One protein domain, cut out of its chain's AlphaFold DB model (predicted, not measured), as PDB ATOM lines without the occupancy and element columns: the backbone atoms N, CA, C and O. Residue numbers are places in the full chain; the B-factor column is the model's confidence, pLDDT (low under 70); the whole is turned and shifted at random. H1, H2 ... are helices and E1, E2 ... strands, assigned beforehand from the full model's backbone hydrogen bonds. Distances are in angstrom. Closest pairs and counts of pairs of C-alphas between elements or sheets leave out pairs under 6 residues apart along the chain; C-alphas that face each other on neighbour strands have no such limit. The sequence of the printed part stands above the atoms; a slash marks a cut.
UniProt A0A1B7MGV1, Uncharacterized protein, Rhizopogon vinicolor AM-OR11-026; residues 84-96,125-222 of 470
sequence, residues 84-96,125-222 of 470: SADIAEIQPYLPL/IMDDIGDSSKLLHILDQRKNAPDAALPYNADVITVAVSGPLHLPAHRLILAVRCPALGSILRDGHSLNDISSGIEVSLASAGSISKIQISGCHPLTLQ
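This is residues 84 to 96 and 125 to 222 of the 470 residues of an uncharacterized protein of Rhizopogon vinicolor AM-OR11-026 (UniProt A0A1B7MGV1). A five-stranded, twisted sheet is the main wall of this model, with the helical hairpin of H3 and H4 at one of its faces, H4 packing over strand E4. The long helix H2 reaches the sheet with its residues 138 to 143 and sticks out at its other end with residues 125 to 131, while H1 lies away from the sheet and the short H5 grazes it. The printed part has 111 residues with five named helices and five named strands, which follow along the chain as H1 H2 E1 E2 H3 H4 E3 E4 E5 H5, and its class is mixed, helices and strands. The mixed sheet runs E2 E1 E5 E4 E3. The whole is compact, with a radius of gyration of the C-alphas of 14.5 A and spans of 36 by 31 by 29 A.

Find C-alpha 84 at (170.139, 302.411, 332.320), where H1, residues 84 to 90, begins. After the cut, look for C-alpha 125 at (155.058, 285.140, 334.049); from there H2 runs 26.6 A to residue 143. Then come E1, residues 158 to 161, and E2, residues 166 to 168. H3, residues 171 to 177, and H4, residues 179 to 187, measure 10.1 A and 11.8 A. E3 is residues 191 to 193, E4 residues 198 to 205 at 21.3 A, and E5 residues 208 to 214 at 19.2 A. H5, residues 218 to 221, ends at C-alpha 221, (173.618, 282.466, 338.899).

Start at the sheet, twisted, with C-alphas up to 4.3 A off its plane. E3, E4 and E5 form a meander, each strand the antiparallel neighbour of the one before; look for N 191 and O 200 at 2.8 A, and N 203 and O 210 at 2.7 A. E1 is parallel to E5, with N 213 and O 160 at 2.9 A. E2 and E1 meet only at a point, where C-alphas 166 and 158 are 4.6 A apart. H4 is on the sheet at a height of 7.9 A, over E4, its closest C-alphas being those of Ile 184 and Leu 202, 6.9 A apart. H3 and H4 are a hairpin and touch at Ala 175 and Gly 182, C-alphas 3.6 A apart, at a shallow tilt of 32 degrees, opposite ways. H2 and H5 only graze the sheet, and H1 is not on it. In H1, H2, H3 and H4 every O i to N i+4 pair is within hydrogen-bond range; H5 is too short for one.

The two C-alphas farthest apart are those of Ile 125 and Gly 206, 42.0 A. Residues 97 to 124 are not printed, and C-alphas 96 and 125 are 23.1 A apart across that cut. Of the links that are printed whole, the one from H2 to E1, 14 residues, is long. The mean pLDDT of the printed part is 81.7; look for values under 70 at residues 92 to 96, 146 to 154, 156 to 160, 162 and 222.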
ATOM      1  N   SER A  84     170.698 303.621 332.931       73.94
ATOM      2  CA  SER A  84     170.139 302.411 332.320       73.94
ATOM      3  C   SER A  84     170.563 302.247 330.855       73.94
ATOM      4  O   SER A  84     170.957 301.152 330.462       73.94
ATOM      5  N   ALA A  85     170.556 303.322 330.064       80.81
ATOM      6  CA  ALA A  85     170.970 303.303 328.662       80.81
ATOM      7  C   ALA A  85     172.493 303.198 328.476       80.81
ATOM      8  O   ALA A  85     172.934 302.604 327.490       80.81
ATOM      9  N   ASP A  86     173.284 303.750 329.399       81.06
ATOM     10  CA  ASP A  86     174.744 303.582 329.418       81.06
ATOM     11  C   ASP A  86     175.121 302.152 329.816       81.06
ATOM     12  O   ASP A  86     175.952 301.518 329.174       81.06
ATOM     13  N   ILE A  87     174.456 301.593 330.831       75.81
ATOM     14  CA  ILE A  87     174.646 300.189 331.195       75.81
ATOM     15  C   ILE A  87     174.235 299.267 330.049       75.81
ATOM     16  O   ILE A  87     174.937 298.292 329.793       75.81
ATOM     17  N   ALA A  88     173.103 299.531 329.393       74.25
ATOM     18  CA  ALA A  88     172.618 298.690 328.304       74.25
ATOM     19  C   ALA A  88     173.659 298.568 327.179       74.25
ATOM     20  O   ALA A  88     173.839 297.486 326.638       74.25
ATOM     21  N   GLU A  89     174.410 299.633 326.891       76.56
ATOM     22  CA  GLU A  89     175.517 299.595 325.926       76.56
ATOM     23  C   GLU A  89     176.696 298.732 326.388       76.56
ATOM     24  O   GLU A  89     177.373 298.112 325.572       76.56
ATOM     25  N   ILE A  90     176.929 298.666 327.696       71.31
ATOM     26  CA  ILE A  90     178.027 297.901 328.289       71.31
ATOM     27  C   ILE A  90     177.654 296.413 328.443       71.31
ATOM     28  O   ILE A  90     178.532 295.603 328.734       71.31
ATOM     29  N   GLN A  91     176.387 296.014 328.252       71.44
ATOM     30  CA  GLN A  91     175.944 294.622 328.403       71.44
ATOM     31  C   GLN A  91     176.505 293.724 327.286       71.44
ATOM     32  O   GLN A  91     175.998 293.737 326.167       71.44
ATOM     33  N   PRO A  92     177.489 292.851 327.576       61.56
ATOM     34  CA  PRO A  92     178.221 292.111 326.543       61.56
ATOM     35  C   PRO A  92     177.419 291.030 325.810       61.56
ATOM     36  O   PRO A  92     177.917 290.406 324.874       61.56
ATOM     37  N   TYR A  93     176.243 290.694 326.334       64.62
ATOM     38  CA  TYR A  93     175.486 289.488 325.997       64.62
ATOM     39  C   TYR A  93     174.079 289.781 325.484       64.62
ATOM     40  O   TYR A  93     173.481 288.891 324.888       64.62
ATOM     41  N   LEU A  94     173.565 290.999 325.666       67.12
ATOM     42  CA  LEU A  94     172.448 291.473 324.868       67.12
ATOM     43  C   LEU A  94     173.065 292.200 323.678       67.12
ATOM     44  O   LEU A  94     173.491 293.342 323.843       67.12
ATOM     45  N   PRO A  95     173.150 291.588 322.483       62.12
ATOM     46  CA  PRO A  95     173.279 292.403 321.294       62.12
ATOM     47  C   PRO A  95     172.065 293.328 321.307       62.12
ATOM     48  O   PRO A  95     170.942 292.882 321.062       62.12
ATOM     49  N   LEU A  96     172.266 294.605 321.656       58.94
ATOM     50  CA  LEU A  96     171.261 295.598 321.322       58.94
ATOM     51  C   LEU A  96     171.078 295.434 319.819       58.94
ATOM     52  O   LEU A  96     172.085 295.499 319.104       58.94
ATOM     53  N   ILE A 125     154.567 286.490 334.341       86.81
ATOM     54  CA  ILE A 125     155.058 285.140 334.049       86.81
ATOM     55  C   ILE A 125     155.533 285.042 332.592       86.81
ATOM     56  O   ILE A 125     156.583 284.464 332.314       86.81
ATOM     57  N   MET A 126     154.791 285.624 331.645       87.06
ATOM     58  CA  MET A 126     155.189 285.651 330.236       87.06
ATOM     59  C   MET A 126     156.477 286.449 330.007       87.06
ATOM     60  O   MET A 126     157.303 286.035 329.188       87.06
ATOM     61  N   ASP A 127     156.679 287.551 330.734       83.25
ATOM     62  CA  ASP A 127     157.934 288.304 330.686       83.25
ATOM     63  C   ASP A 127     159.109 287.447 331.188       83.25
ATOM     64  O   ASP A 127     160.126 287.338 330.496       83.25
ATOM     65  N   ASP A 128     158.942 286.757 332.321       82.94
ATOM     66  CA  ASP A 128     159.963 285.875 332.905       82.94
ATOM     67  C   ASP A 128     160.313 284.695 331.981       82.94
ATOM     68  O   ASP A 128     161.484 284.320 331.837       82.94
ATOM     69  N   ILE A 129     159.315 284.117 331.301       88.00
ATOM     70  CA  ILE A 129     159.519 283.082 330.272       88.00
ATOM     71  C   ILE A 129     160.313 283.656 329.096       88.00
ATOM     72  O   ILE A 129     161.224 282.997 328.574       88.00
ATOM     73  N   GLY A 130     159.991 284.881 328.676       86.25
ATOM     74  CA  GLY A 130     160.705 285.591 327.622       86.25
ATOM     75  C   GLY A 130     162.172 285.815 327.977       86.25
ATOM     76  O   GLY A 130     163.058 285.518 327.172       86.25
ATOM     77  N   ASP A 131     162.448 286.277 329.192       79.69
ATOM     78  CA  ASP A 131     163.806 286.544 329.664       79.69
ATOM     79  C   ASP A 131     164.606 285.255 329.896       79.69
ATOM     80  O   ASP A 131     165.765 285.163 329.477       79.69
ATOM     81  N   SER A 132     163.965 284.207 330.418       79.81
ATOM     82  CA  SER A 132     164.551 282.866 330.523       79.81
ATOM     83  C   SER A 132     164.922 282.295 329.153       79.81
ATOM     84  O   SER A 132     166.011 281.746 328.977       79.81
ATOM     85  N   SER A 133     164.055 282.468 328.152       86.25
ATOM     86  CA  SER A 133     164.298 282.002 326.781       86.25
ATOM     87  C   SER A 133     165.454 282.756 326.120       86.25
ATOM     88  O   SER A 133     166.320 282.135 325.498       86.25
ATOM     89  N   LYS A 134     165.526 284.083 326.302       80.94
ATOM     90  CA  LYS A 134     166.659 284.900 325.833       80.94
ATOM     91  C   LYS A 134     167.966 284.449 326.477       80.94
ATOM     92  O   LYS A 134     168.972 284.304 325.787       80.94
ATOM     93  N   LEU A 135     167.956 284.195 327.784       78.62
ATOM     94  CA  LEU A 135     169.139 283.726 328.492       78.62
ATOM     95  C   LEU A 135     169.589 282.352 327.988       78.62
ATOM     96  O   LEU A 135     170.769 282.180 327.696       78.62
ATOM     97  N   LEU A 136     168.673 281.393 327.826       83.69
ATOM     98  CA  LEU A 136     168.996 280.081 327.257       83.69
ATOM     99  C   LEU A 136     169.602 280.205 325.854       83.69
ATOM    100  O   LEU A 136     170.580 279.523 325.554       83.69
ATOM    101  N   HIS A 137     169.087 281.117 325.031       85.12
ATOM    102  CA  HIS A 137     169.647 281.391 323.711       85.12
ATOM    103  C   HIS A 137     171.080 281.944 323.783       85.12
ATOM    104  O   HIS A 137     171.962 281.472 323.068       85.12
ATOM    105  N   ILE A 138     171.345 282.892 324.688       76.62
ATOM    106  CA  ILE A 138     172.693 283.439 324.931       76.62
ATOM    107  C   ILE A 138     173.654 282.337 325.403       76.62
ATOM    108  O   ILE A 138     174.803 282.273 324.955       76.62
ATOM    109  N   LEU A 139     173.195 281.467 326.308       78.06
ATOM    110  CA  LEU A 139     173.978 280.343 326.816       78.06
ATOM    111  C   LEU A 139     174.316 279.346 325.698       78.06
ATOM    112  O   LEU A 139     175.459 278.893 325.620       78.06
ATOM    113  N   ASP A 140     173.361 279.044 324.816       84.06
ATOM    114  CA  ASP A 140     173.560 278.131 323.687       84.06
ATOM    115  C   ASP A 140     174.522 278.703 322.634       84.06
ATOM    116  O   ASP A 140     175.448 278.017 322.197       84.06
ATOM    117  N   GLN A 141     174.406 279.996 322.306       80.31
ATOM    118  CA  GLN A 141     175.361 280.669 321.417       80.31
ATOM    119  C   GLN A 141     176.796 280.589 321.958       80.31
ATOM    120  O   GLN A 141     177.735 280.303 321.214       80.31
ATOM    121  N   ARG A 142     176.981 280.807 323.267       71.50
ATOM    122  CA  ARG A 142     178.313 280.810 323.896       71.50
ATOM    123  C   ARG A 142     178.895 279.430 324.123       71.50
ATOM    124  O   ARG A 142     180.113 279.285 324.059       71.50
ATOM    125  N   LYS A 143     178.055 278.416 324.339       77.94
ATOM    126  CA  LYS A 143     178.497 277.018 324.428       77.94
ATOM    127  C   LYS A 143     179.343 276.609 323.215       77.94
ATOM    128  O   LYS A 143     180.236 275.778 323.355       77.94
ATOM    129  N   ASN A 144     179.098 277.223 322.056       78.00
ATOM    130  CA  ASN A 144     179.785 276.930 320.802       78.00
ATOM    131  C   ASN A 144     180.976 277.867 320.485       78.00
ATOM    132  O   ASN A 144     181.668 277.631 319.498       78.00
ATOM    133  N   ALA A 145     181.256 278.898 321.300       71.94
ATOM    134  CA  ALA A 145     182.295 279.909 321.035       71.94
ATOM    135  C   ALA A 145     183.242 280.131 322.242       71.94
ATOM    136  O   ALA A 145     183.189 281.180 322.886       71.94
ATOM    137  N   PRO A 146     184.116 279.159 322.572       63.59
ATOM    138  CA  PRO A 146     184.881 279.154 323.825       63.59
ATOM    139  C   PRO A 146     186.019 280.187 323.926       63.59
ATOM    140  O   PRO A 146     186.394 280.525 325.044       63.59
ATOM    141  N   ASP A 147     186.541 280.711 322.807       63.28
ATOM    142  CA  ASP A 147     187.807 281.478 322.782       63.28
ATOM    143  C   ASP A 147     187.741 282.832 322.049       63.28
ATOM    144  O   ASP A 147     188.766 283.465 321.781       63.28
ATOM    145  N   ALA A 148     186.545 283.323 321.717       61.06
ATOM    146  CA  ALA A 148     186.432 284.668 321.162       61.06
ATOM    147  C   ALA A 148     186.795 285.696 322.248       61.06
ATOM    148  O   ALA A 148     186.232 285.662 323.344       61.06
ATOM    149  N   ALA A 149     187.750 286.586 321.935       64.50
ATOM    150  CA  ALA A 149     188.195 287.682 322.794       64.50
ATOM    151  C   ALA A 149     187.008 288.291 323.550       64.50
ATOM    152  O   ALA A 149     186.006 288.643 322.923       64.50
ATOM    153  N   LEU A 150     187.114 288.354 324.886       63.62
ATOM    154  CA  LEU A 150     186.036 288.799 325.768       63.62
ATOM    155  C   LEU A 150     185.432 290.092 325.215       63.62
ATOM    156  O   LEU A 150     186.121 291.116 325.168       63.62
ATOM    157  N   PRO A 151     184.181 290.056 324.742       62.62
ATOM    158  CA  PRO A 151     183.627 291.212 324.078       62.62
ATOM    159  C   PRO A 151     183.425 292.322 325.128       62.62
ATOM    160  O   PRO A 151     183.061 292.044 326.273       62.62
ATOM    161  N   TYR A 152     183.668 293.574 324.723       65.62
ATOM    162  CA  TYR A 152     183.364 294.803 325.480       65.62
ATOM    163  C   TYR A 152     184.249 295.136 326.697       65.62
ATOM    164  O   TYR A 152     183.767 295.723 327.659       65.62
ATOM    165  N   ASN A 153     185.554 294.841 326.649       66.12
ATOM    166  CA  ASN A 153     186.520 295.236 327.695       66.12
ATOM    167  C   ASN A 153     186.163 294.739 329.107       66.12
ATOM    168  O   ASN A 153     186.572 295.362 330.088       66.12
ATOM    169  N   ALA A 154     185.410 293.638 329.219       68.00
ATOM    170  CA  ALA A 154     185.131 293.026 330.508       68.00
ATOM    171  C   ALA A 154     186.465 292.758 331.218       68.00
ATOM    172  O   ALA A 154     187.292 291.970 330.755       68.00
ATOM    173  N   ASP A 155     186.684 293.460 332.328       71.12
ATOM    174  CA  ASP A 155     187.942 293.474 333.066       71.12
ATOM    175  C   ASP A 155     188.155 292.183 333.862       71.12
ATOM    176  O   ASP A 155     189.170 292.037 334.552       71.12
ATOM    177  N   VAL A 156     187.200 291.237 333.796       63.47
ATOM    178  CA  VAL A 156     187.261 290.014 334.587       63.47
ATOM    179  C   VAL A 156     186.299 288.885 334.176       63.47
ATOM    180  O   VAL A 156     185.264 289.067 333.556       63.47
ATOM    181  N   ILE A 157     186.714 287.686 334.584       61.22
ATOM    182  CA  ILE A 157     185.985 286.482 334.991       61.22
ATOM    183  C   ILE A 157     184.957 285.885 334.048       61.22
ATOM    184  O   ILE A 157     183.805 286.292 333.991       61.22
ATOM    185  N   THR A 158     185.358 284.745 333.494       60.66
ATOM    186  CA  THR A 158     184.474 283.625 333.200       60.66
ATOM    187  C   THR A 158     184.029 282.965 334.508       60.66
ATOM    188  O   THR A 158     184.820 282.293 335.166       60.66
ATOM    189  N   VAL A 159     182.773 283.149 334.927       66.12
ATOM    190  CA  VAL A 159     182.240 282.376 336.059       66.12
ATOM    191  C   VAL A 159     182.084 280.931 335.595       66.12
ATOM    192  O   VAL A 159     181.224 280.638 334.765       66.12
ATOM    193  N   ALA A 160     182.962 280.046 336.063       68.69
ATOM    194  CA  ALA A 160     182.886 278.625 335.751       68.69
ATOM    195  C   ALA A 160     182.048 277.930 336.819       68.69
ATOM    196  O   ALA A 160     182.548 277.656 337.908       68.69
ATOM    197  N   VAL A 161     180.785 277.662 336.490       73.25
ATOM    198  CA  VAL A 161     179.919 276.766 337.261       73.25
ATOM    199  C   VAL A 161     180.026 275.393 336.643       73.25
ATOM    200  O   VAL A 161     179.683 275.267 335.470       73.25
ATOM    201  N   SER A 162     180.530 274.412 337.397       69.06
ATOM    202  CA  SER A 162     180.568 272.975 337.067       69.06
ATOM    203  C   SER A 162     180.186 272.637 335.613       69.06
ATOM    204  O   SER A 162     179.045 272.277 335.329       69.06
ATOM    205  N   GLY A 163     181.126 272.800 334.676       75.00
ATOM    206  CA  GLY A 163     180.880 272.591 333.246       75.00
ATOM    207  C   GLY A 163     181.691 273.519 332.331       75.00
ATOM    208  O   GLY A 163     182.543 274.271 332.806       75.00
ATOM    209  N   PRO A 164     181.435 273.479 331.008       80.19
ATOM    210  CA  PRO A 164     182.106 274.320 330.008       80.19
ATOM    211  C   PRO A 164     181.537 275.747 329.933       80.19
ATOM    212  O   PRO A 164     181.878 276.502 329.026       80.19
ATOM    213  N   LEU A 165     180.621 276.118 330.835       78.94
ATOM    214  CA  LEU A 165     179.953 277.407 330.768       78.94
ATOM    215  C   LEU A 165     180.851 278.517 331.324       78.94
ATOM    216  O   LEU A 165     181.380 278.433 332.433       78.94
ATOM    217  N   HIS A 166     180.985 279.581 330.539       80.75
ATOM    218  CA  HIS A 166     181.808 280.738 330.846       80.75
ATOM    219  C   HIS A 166     180.988 282.016 330.676       80.75
ATOM    220  O   HIS A 166     180.694 282.444 329.559       80.75
ATOM    221  N   LEU A 167     180.615 282.621 331.804       81.75
ATOM    222  CA  LEU A 167     179.865 283.876 331.837       81.75
ATOM    223  C   LEU A 167     180.827 285.036 332.099       81.75
ATOM    224  O   LEU A 167     181.407 285.052 333.182       81.75
ATOM    225  N   PRO A 168     181.031 285.972 331.156       81.88
ATOM    226  CA  PRO A 168     181.829 287.164 331.406       81.88
ATOM    227  C   PRO A 168     181.055 288.136 332.296       81.88
ATOM    228  O   PRO A 168     179.854 288.343 332.107       81.88
ATOM    229  N   ALA A 169     181.744 288.773 333.232       84.69
ATOM    230  CA  ALA A 169     181.146 289.768 334.114       84.69
ATOM    231  C   ALA A 169     182.170 290.846 334.483       84.69
ATOM    232  O   ALA A 169     183.358 290.595 334.511       84.69
ATOM    233  N   HIS A 170     181.733 292.054 334.811       85.75
ATOM    234  CA  HIS A 170     182.654 293.116 335.238       85.75
ATOM    235  C   HIS A 170     182.978 292.993 336.737       85.75
ATOM    236  O   HIS A 170     182.061 292.755 337.534       85.75
ATOM    237  N   ARG A 171     184.239 293.221 337.160       88.25
ATOM    238  CA  ARG A 171     184.650 293.091 338.590       88.25
ATOM    239  C   ARG A 171     183.788 293.946 339.479       88.25
ATOM    240  O   ARG A 171     183.313 293.503 340.519       88.25
ATOM    241  N   LEU A 172     183.643 295.197 339.053       87.19
ATOM    242  CA  LEU A 172     182.978 296.233 339.812       87.19
ATOM    243  C   LEU A 172     181.522 295.853 340.071       87.19
ATOM    244  O   LEU A 172     181.049 295.977 341.194       87.19
ATOM    245  N   ILE A 173     180.836 295.326 339.056       85.94
ATOM    246  CA  ILE A 173     179.431 294.929 339.163       85.94
ATOM    247  C   ILE A 173     179.276 293.756 340.130       85.94
ATOM    248  O   ILE A 173     178.447 293.829 341.037       85.94
ATOM    249  N   LEU A 174     180.110 292.717 339.995       88.88
ATOM    250  CA  LEU A 174     180.095 291.578 340.916       88.88
ATOM    251  C   LEU A 174     180.386 292.011 342.358       88.88
ATOM    252  O   LEU A 174     179.676 291.602 343.274       88.88
ATOM    253  N   ALA A 175     181.386 292.873 342.557       91.12
ATOM    254  CA  ALA A 175     181.786 293.347 343.877       91.12
ATOM    255  C   ALA A 175     180.719 294.223 344.552       91.12
ATOM    256  O   ALA A 175     180.500 294.100 345.755       91.12
ATOM    257  N   VAL A 176     180.045 295.094 343.790       89.06
ATOM    258  CA  VAL A 176     178.985 295.977 344.305       89.06
ATOM    259  C   VAL A 176     177.723 295.189 344.656       89.06
ATOM    260  O   VAL A 176     177.060 295.497 345.644       89.06
ATOM    261  N   ARG A 177     177.373 294.177 343.854       86.88
ATOM    262  CA  ARG A 177     176.122 293.420 344.013       86.88
ATOM    263  C   ARG A 177     176.234 292.268 345.000       86.88
ATOM    264  O   ARG A 177     175.260 291.968 345.680       86.88
ATOM    265  N   CYS A 178     177.407 291.651 345.099       91.31
ATOM    266  CA  CYS A 178     177.663 290.571 346.037       91.31
ATOM    267  C   CYS A 178     178.893 290.907 346.894       91.31
ATOM    268  O   CYS A 178     180.026 290.681 346.459       91.31
ATOM    269  N   PRO A 179     178.701 291.400 348.134       93.25
ATOM    270  CA  PRO A 179     179.808 291.746 349.029       93.25
ATOM    271  C   PRO A 179     180.766 290.577 349.299       93.25
ATOM    272  O   PRO A 179     181.971 290.780 349.467       93.25
ATOM    273  N   ALA A 180     180.242 289.347 349.301       93.06
ATOM    274  CA  ALA A 180     181.051 288.140 349.402       93.06
ATOM    275  C   ALA A 180     182.009 288.026 348.206       93.06
ATOM    276  O   ALA A 180     183.219 287.986 348.412       93.06
ATOM    277  N   LEU A 181     181.504 288.102 346.966       92.44
ATOM    278  CA  LEU A 181     182.351 288.120 345.766       92.44
ATOM    279  C   LEU A 181     183.302 289.321 345.750       92.44
ATOM    280  O   LEU A 181     184.444 289.173 345.337       92.44
ATOM    281  N   GLY A 182     182.878 290.490 346.236       93.62
ATOM    282  CA  GLY A 182     183.745 291.663 346.367       93.62
ATOM    283  C   GLY A 182     184.960 291.412 347.262       93.62
ATOM    284  O   GLY A 182     186.065 291.840 346.931       93.62
ATOM    285  N   SER A 183     184.775 290.658 348.346       95.00
ATOM    286  CA  SER A 183     185.863 290.266 349.249       95.00
ATOM    287  C   SER A 183     186.807 289.266 348.571       95.00
ATOM    288  O   SER A 183     188.019 289.438 348.619       95.00
ATOM    289  N   ILE A 184     186.270 288.290 347.830       94.50
ATOM    290  CA  ILE A 184     187.064 287.342 347.021       94.50
ATOM    291  C   ILE A 184     187.874 288.082 345.942       94.50
ATOM    292  O   ILE A 184     189.053 287.811 345.737       94.50
ATOM    293  N   LEU A 185     187.256 289.048 345.260       93.00
ATOM    294  CA  LEU A 185     187.854 289.820 344.165       93.00
ATOM    295  C   LEU A 185     188.950 290.788 344.604       93.00
ATOM    296  O   LEU A 185     189.823 291.118 343.794       93.00
ATOM    297  N   ARG A 186     188.850 291.301 345.832       93.88
ATOM    298  CA  ARG A 186     189.802 292.251 346.412       93.88
ATOM    299  C   ARG A 186     190.919 291.534 347.161       93.88
ATOM    300  O   ARG A 186     192.082 291.868 346.964       93.88
ATOM    301  N   ASP A 187     190.550 290.560 347.986       94.62
ATOM    302  CA  ASP A 187     191.437 289.956 348.978       94.62
ATOM    303  C   ASP A 187     191.949 288.572 348.524       94.62
ATOM    304  O   ASP A 187     192.884 288.028 349.105       94.62
ATOM    305  N   GLY A 188     191.366 287.990 347.468       93.38
ATOM    306  CA  GLY A 188     191.763 286.685 346.924       93.38
ATOM    307  C   GLY A 188     191.358 285.491 347.794       93.38
ATOM    308  O   GLY A 188     191.764 284.365 347.513       93.38
ATOM    309  N   HIS A 189     190.577 285.711 348.852       94.44
ATOM    310  CA  HIS A 189     190.111 284.643 349.732       94.44
ATOM    311  C   HIS A 189     189.084 283.767 349.020       94.44
ATOM    312  O   HIS A 189     188.148 284.288 348.427       94.44
ATOM    313  N   SER A 190     189.230 282.445 349.094       95.75
ATOM    314  CA  SER A 190     188.156 281.539 348.699       95.75
ATOM    315  C   SER A 190     187.054 281.537 349.758       95.75
ATOM    316  O   SER A 190     187.311 281.661 350.957       95.75
ATOM    317  N   LEU A 191     185.813 281.401 349.307       96.12
ATOM    318  CA  LEU A 191     184.653 281.191 350.160       96.12
ATOM    319  C   LEU A 191     184.255 279.726 350.048       96.12
ATOM    320  O   LEU A 191     184.049 279.226 348.948       96.12
ATOM    321  N   ASN A 192     184.159 279.039 351.178       96.75
ATOM    322  CA  ASN A 192     183.716 277.653 351.236       96.75
ATOM    323  C   ASN A 192     182.608 277.549 352.282       96.75
ATOM    324  O   ASN A 192     182.861 277.730 353.476       96.75
ATOM    325  N   ASP A 193     181.385 277.301 351.826       96.19
ATOM    326  CA  ASP A 193     180.252 277.015 352.689       96.19
ATOM    327  C   ASP A 193     180.036 275.500 352.767       96.19
ATOM    328  O   ASP A 193     179.422 274.876 351.902       96.19
ATOM    329  N   ILE A 194     180.525 274.919 353.863       96.56
ATOM    330  CA  ILE A 194     180.452 273.482 354.146       96.56
ATOM    331  C   ILE A 194     178.995 272.999 354.222       96.56
ATOM    332  O   ILE A 194     178.718 271.842 353.919       96.56
ATOM    333  N   SER A 195     178.060 273.864 354.631       96.44
ATOM    334  CA  SER A 195     176.663 273.473 354.838       96.44
ATOM    335  C   SER A 195     175.896 273.295 353.529       96.44
ATOM    336  O   SER A 195     175.075 272.385 353.422       96.44
ATOM    337  N   SER A 196     176.199 274.121 352.526       93.81
ATOM    338  CA  SER A 196     175.611 274.047 351.186       93.81
ATOM    339  C   SER A 196     176.483 273.286 350.183       93.81
ATOM    340  O   SER A 196     176.004 272.919 349.113       93.81
ATOM    341  N   GLY A 197     177.752 273.029 350.520       93.94
ATOM    342  CA  GLY A 197     178.734 272.451 349.604       93.94
ATOM    343  C   GLY A 197     179.172 273.417 348.499       93.94
ATOM    344  O   GLY A 197     179.724 272.968 347.495       93.94
ATOM    345  N   ILE A 198     178.902 274.718 348.657       93.94
ATOM    346  CA  ILE A 198     179.252 275.749 347.680       93.94
ATOM    347  C   ILE A 198     180.674 276.235 347.949       93.94
ATOM    348  O   ILE A 198     180.993 276.711 349.039       93.94
ATOM    349  N   GLU A 199     181.513 276.184 346.921       95.06
ATOM    350  CA  GLU A 199     182.867 276.728 346.962       95.06
ATOM    351  C   GLU A 199     183.036 277.778 345.869       95.06
ATOM    352  O   GLU A 199     182.706 277.556 344.704       95.06
ATOM    353  N   VAL A 200     183.580 278.930 346.240       94.94
ATOM    354  CA  VAL A 200     183.905 280.027 345.338       94.94
ATOM    355  C   VAL A 200     185.386 280.336 345.485       94.94
ATOM    356  O   VAL A 200     185.841 280.746 346.551       94.94
ATOM    357  N   SER A 201     186.153 280.166 344.415       94.81
ATOM    358  CA  SER A 201     187.591 280.443 344.407       94.81
ATOM    359  C   SER A 201     187.988 281.313 343.221       94.81
ATOM    360  O   SER A 201     187.373 281.270 342.155       94.81
ATOM    361  N   LEU A 202     189.018 282.137 343.414       93.88
ATOM    362  CA  LEU A 202     189.598 282.955 342.357       93.88
ATOM    363  C   LEU A 202     190.795 282.212 341.750       93.88
ATOM    364  O   LEU A 202     191.858 282.121 342.355       93.88
ATOM    365  N   ALA A 203     190.629 281.689 340.541       90.75
ATOM    366  CA  ALA A 203     191.703 281.153 339.723       90.75
ATOM    367  C   ALA A 203     192.297 282.271 338.851       90.75
ATOM    368  O   ALA A 203     191.593 282.925 338.086       90.75
ATOM    369  N   SER A 204     193.605 282.505 338.927       85.62
ATOM    370  CA  SER A 204     194.280 283.441 338.020       85.62
ATOM    371  C   SER A 204     194.788 282.681 336.796       85.62
ATOM    372  O   SER A 204     195.756 281.933 336.901       85.62
ATOM    373  N   ALA A 205     194.149 282.860 335.638       74.38
ATOM    374  CA  ALA A 205     194.566 282.246 334.377       74.38
ATOM    375  C   ALA A 205     195.122 283.330 333.439       74.38
ATOM    376  O   ALA A 205     194.438 283.826 332.548       74.38
ATOM    377  N   GLY A 206     196.375 283.734 333.668       82.25
ATOM    378  CA  GLY A 206     197.032 284.781 332.877       82.25
ATOM    379  C   GLY A 206     196.601 286.196 333.278       82.25
ATOM    380  O   GLY A 206     196.580 286.519 334.464       82.25
ATOM    381  N   SER A 207     196.298 287.049 332.291       82.75
ATOM    382  CA  SER A 207     195.881 288.447 332.501       82.75
ATOM    383  C   SER A 207     194.442 288.594 333.002       82.75
ATOM    384  O   SER A 207     194.064 289.672 333.454       82.75
ATOM    385  N   ILE A 208     193.643 287.525 332.933       83.69
ATOM    386  CA  ILE A 208     192.226 287.531 333.288       83.69
ATOM    387  C   ILE A 208     192.044 286.692 334.555       83.69
ATOM    388  O   ILE A 208     192.397 285.511 334.607       83.69
ATOM    389  N   SER A 209     191.486 287.299 335.604       87.88
ATOM    390  CA  SER A 209     191.058 286.542 336.784       87.88
ATOM    391  C   SER A 209     189.796 285.746 336.446       87.88
ATOM    392  O   SER A 209     188.962 286.228 335.687       87.88
ATOM    393  N   LYS A 210     189.639 284.545 337.002       90.25
ATOM    394  CA  LYS A 210     188.515 283.622 336.795       90.25
ATOM    395  C   LYS A 210     187.936 283.232 338.157       90.25
ATOM    396  O   LYS A 210     188.677 282.771 339.010       90.25
ATOM    397  N   ILE A 211     186.637 283.405 338.385       92.12
ATOM    398  CA  ILE A 211     185.953 282.858 339.564       92.12
ATOM    399  C   ILE A 211     185.408 281.497 339.179       92.12
ATOM    400  O   ILE A 211     184.639 281.355 338.228       92.12
ATOM    401  N   GLN A 212     185.812 280.496 339.936       92.81
ATOM    402  CA  GLN A 212     185.272 279.159 339.858       92.81
ATOM    403  C   GLN A 212     184.251 278.997 340.978       92.81
ATOM    404  O   GLN A 212     184.575 279.237 342.140       92.81
ATOM    405  N   ILE A 213     183.025 278.623 340.614       92.94
ATOM    406  CA  ILE A 213     181.947 278.332 341.555       92.94
ATOM    407  C   ILE A 213     181.602 276.852 341.415       92.94
ATOM    408  O   ILE A 213     181.249 276.385 340.333       92.94
ATOM    409  N   SER A 214     181.718 276.095 342.496       93.19
ATOM    410  CA  SER A 214     181.297 274.697 342.565       93.19
ATOM    411  C   SER A 214     180.141 274.547 343.560       93.19
ATOM    412  O   SER A 214     179.871 275.442 344.358       93.19
ATOM    413  N   GLY A 215     179.406 273.437 343.463       91.12
ATOM    414  CA  GLY A 215     178.289 273.145 344.369       91.12
ATOM    415  C   GLY A 215     176.979 273.883 344.074       91.12
ATOM    416  O   GLY A 215     176.012 273.688 344.801       91.12
ATOM    417  N   CYS A 216     176.897 274.685 343.005       88.94
ATOM    418  CA  CYS A 216     175.659 275.353 342.592       88.94
ATOM    419  C   CYS A 216     175.251 275.003 341.151       88.94
ATOM    420  O   CYS A 216     176.079 274.620 340.321       88.94
ATOM    421  N   HIS A 217     173.959 275.136 340.843       86.06
ATOM    422  CA  HIS A 217     173.440 274.958 339.486       86.06
ATOM    423  C   HIS A 217     173.665 276.247 338.671       86.06
ATOM    424  O   HIS A 217     173.487 277.329 339.217       86.06
ATOM    425  N   PRO A 218     173.998 276.214 337.369       81.25
ATOM    426  CA  PRO A 218     174.232 277.440 336.594       81.25
ATOM    427  C   PRO A 218     173.056 278.427 336.597       81.25
ATOM    428  O   PRO A 218     173.269 279.636 336.584       81.25
ATOM    429  N   LEU A 219     171.821 277.919 336.670       78.94
ATOM    430  CA  LEU A 219     170.622 278.760 336.772       78.94
ATOM    431  C   LEU A 219     170.556 279.548 338.088       78.94
ATOM    432  O   LEU A 219     169.984 280.625 338.093       78.94
ATOM    433  N   THR A 220     171.187 279.100 339.182       82.44
ATOM    434  CA  THR A 220     171.218 279.903 340.423       82.44
ATOM    435  C   THR A 220     172.107 281.136 340.290       82.44
ATOM    436  O   THR A 220     172.070 282.013 341.145       82.44
ATOM    437  N   LEU A 221     172.914 281.230 339.225       76.56
ATOM    438  CA  LEU A 221     173.618 282.466 338.899       76.56
ATOM    439  C   LEU A 221     172.747 283.483 338.161       76.56
ATOM    440  O   LEU A 221     173.240 284.571 337.897       76.56
ATOM    441  N   GLN A 222     171.490 283.169 337.831       69.19
ATOM    442  CA  GLN A 222     170.544 284.163 337.306       69.19
ATOM    443  C   GLN A 222     170.282 285.274 338.327       69.19
ATOM    444  O   GLN A 222     170.187 286.439 337.955       69.19
TER     445      GLN A 222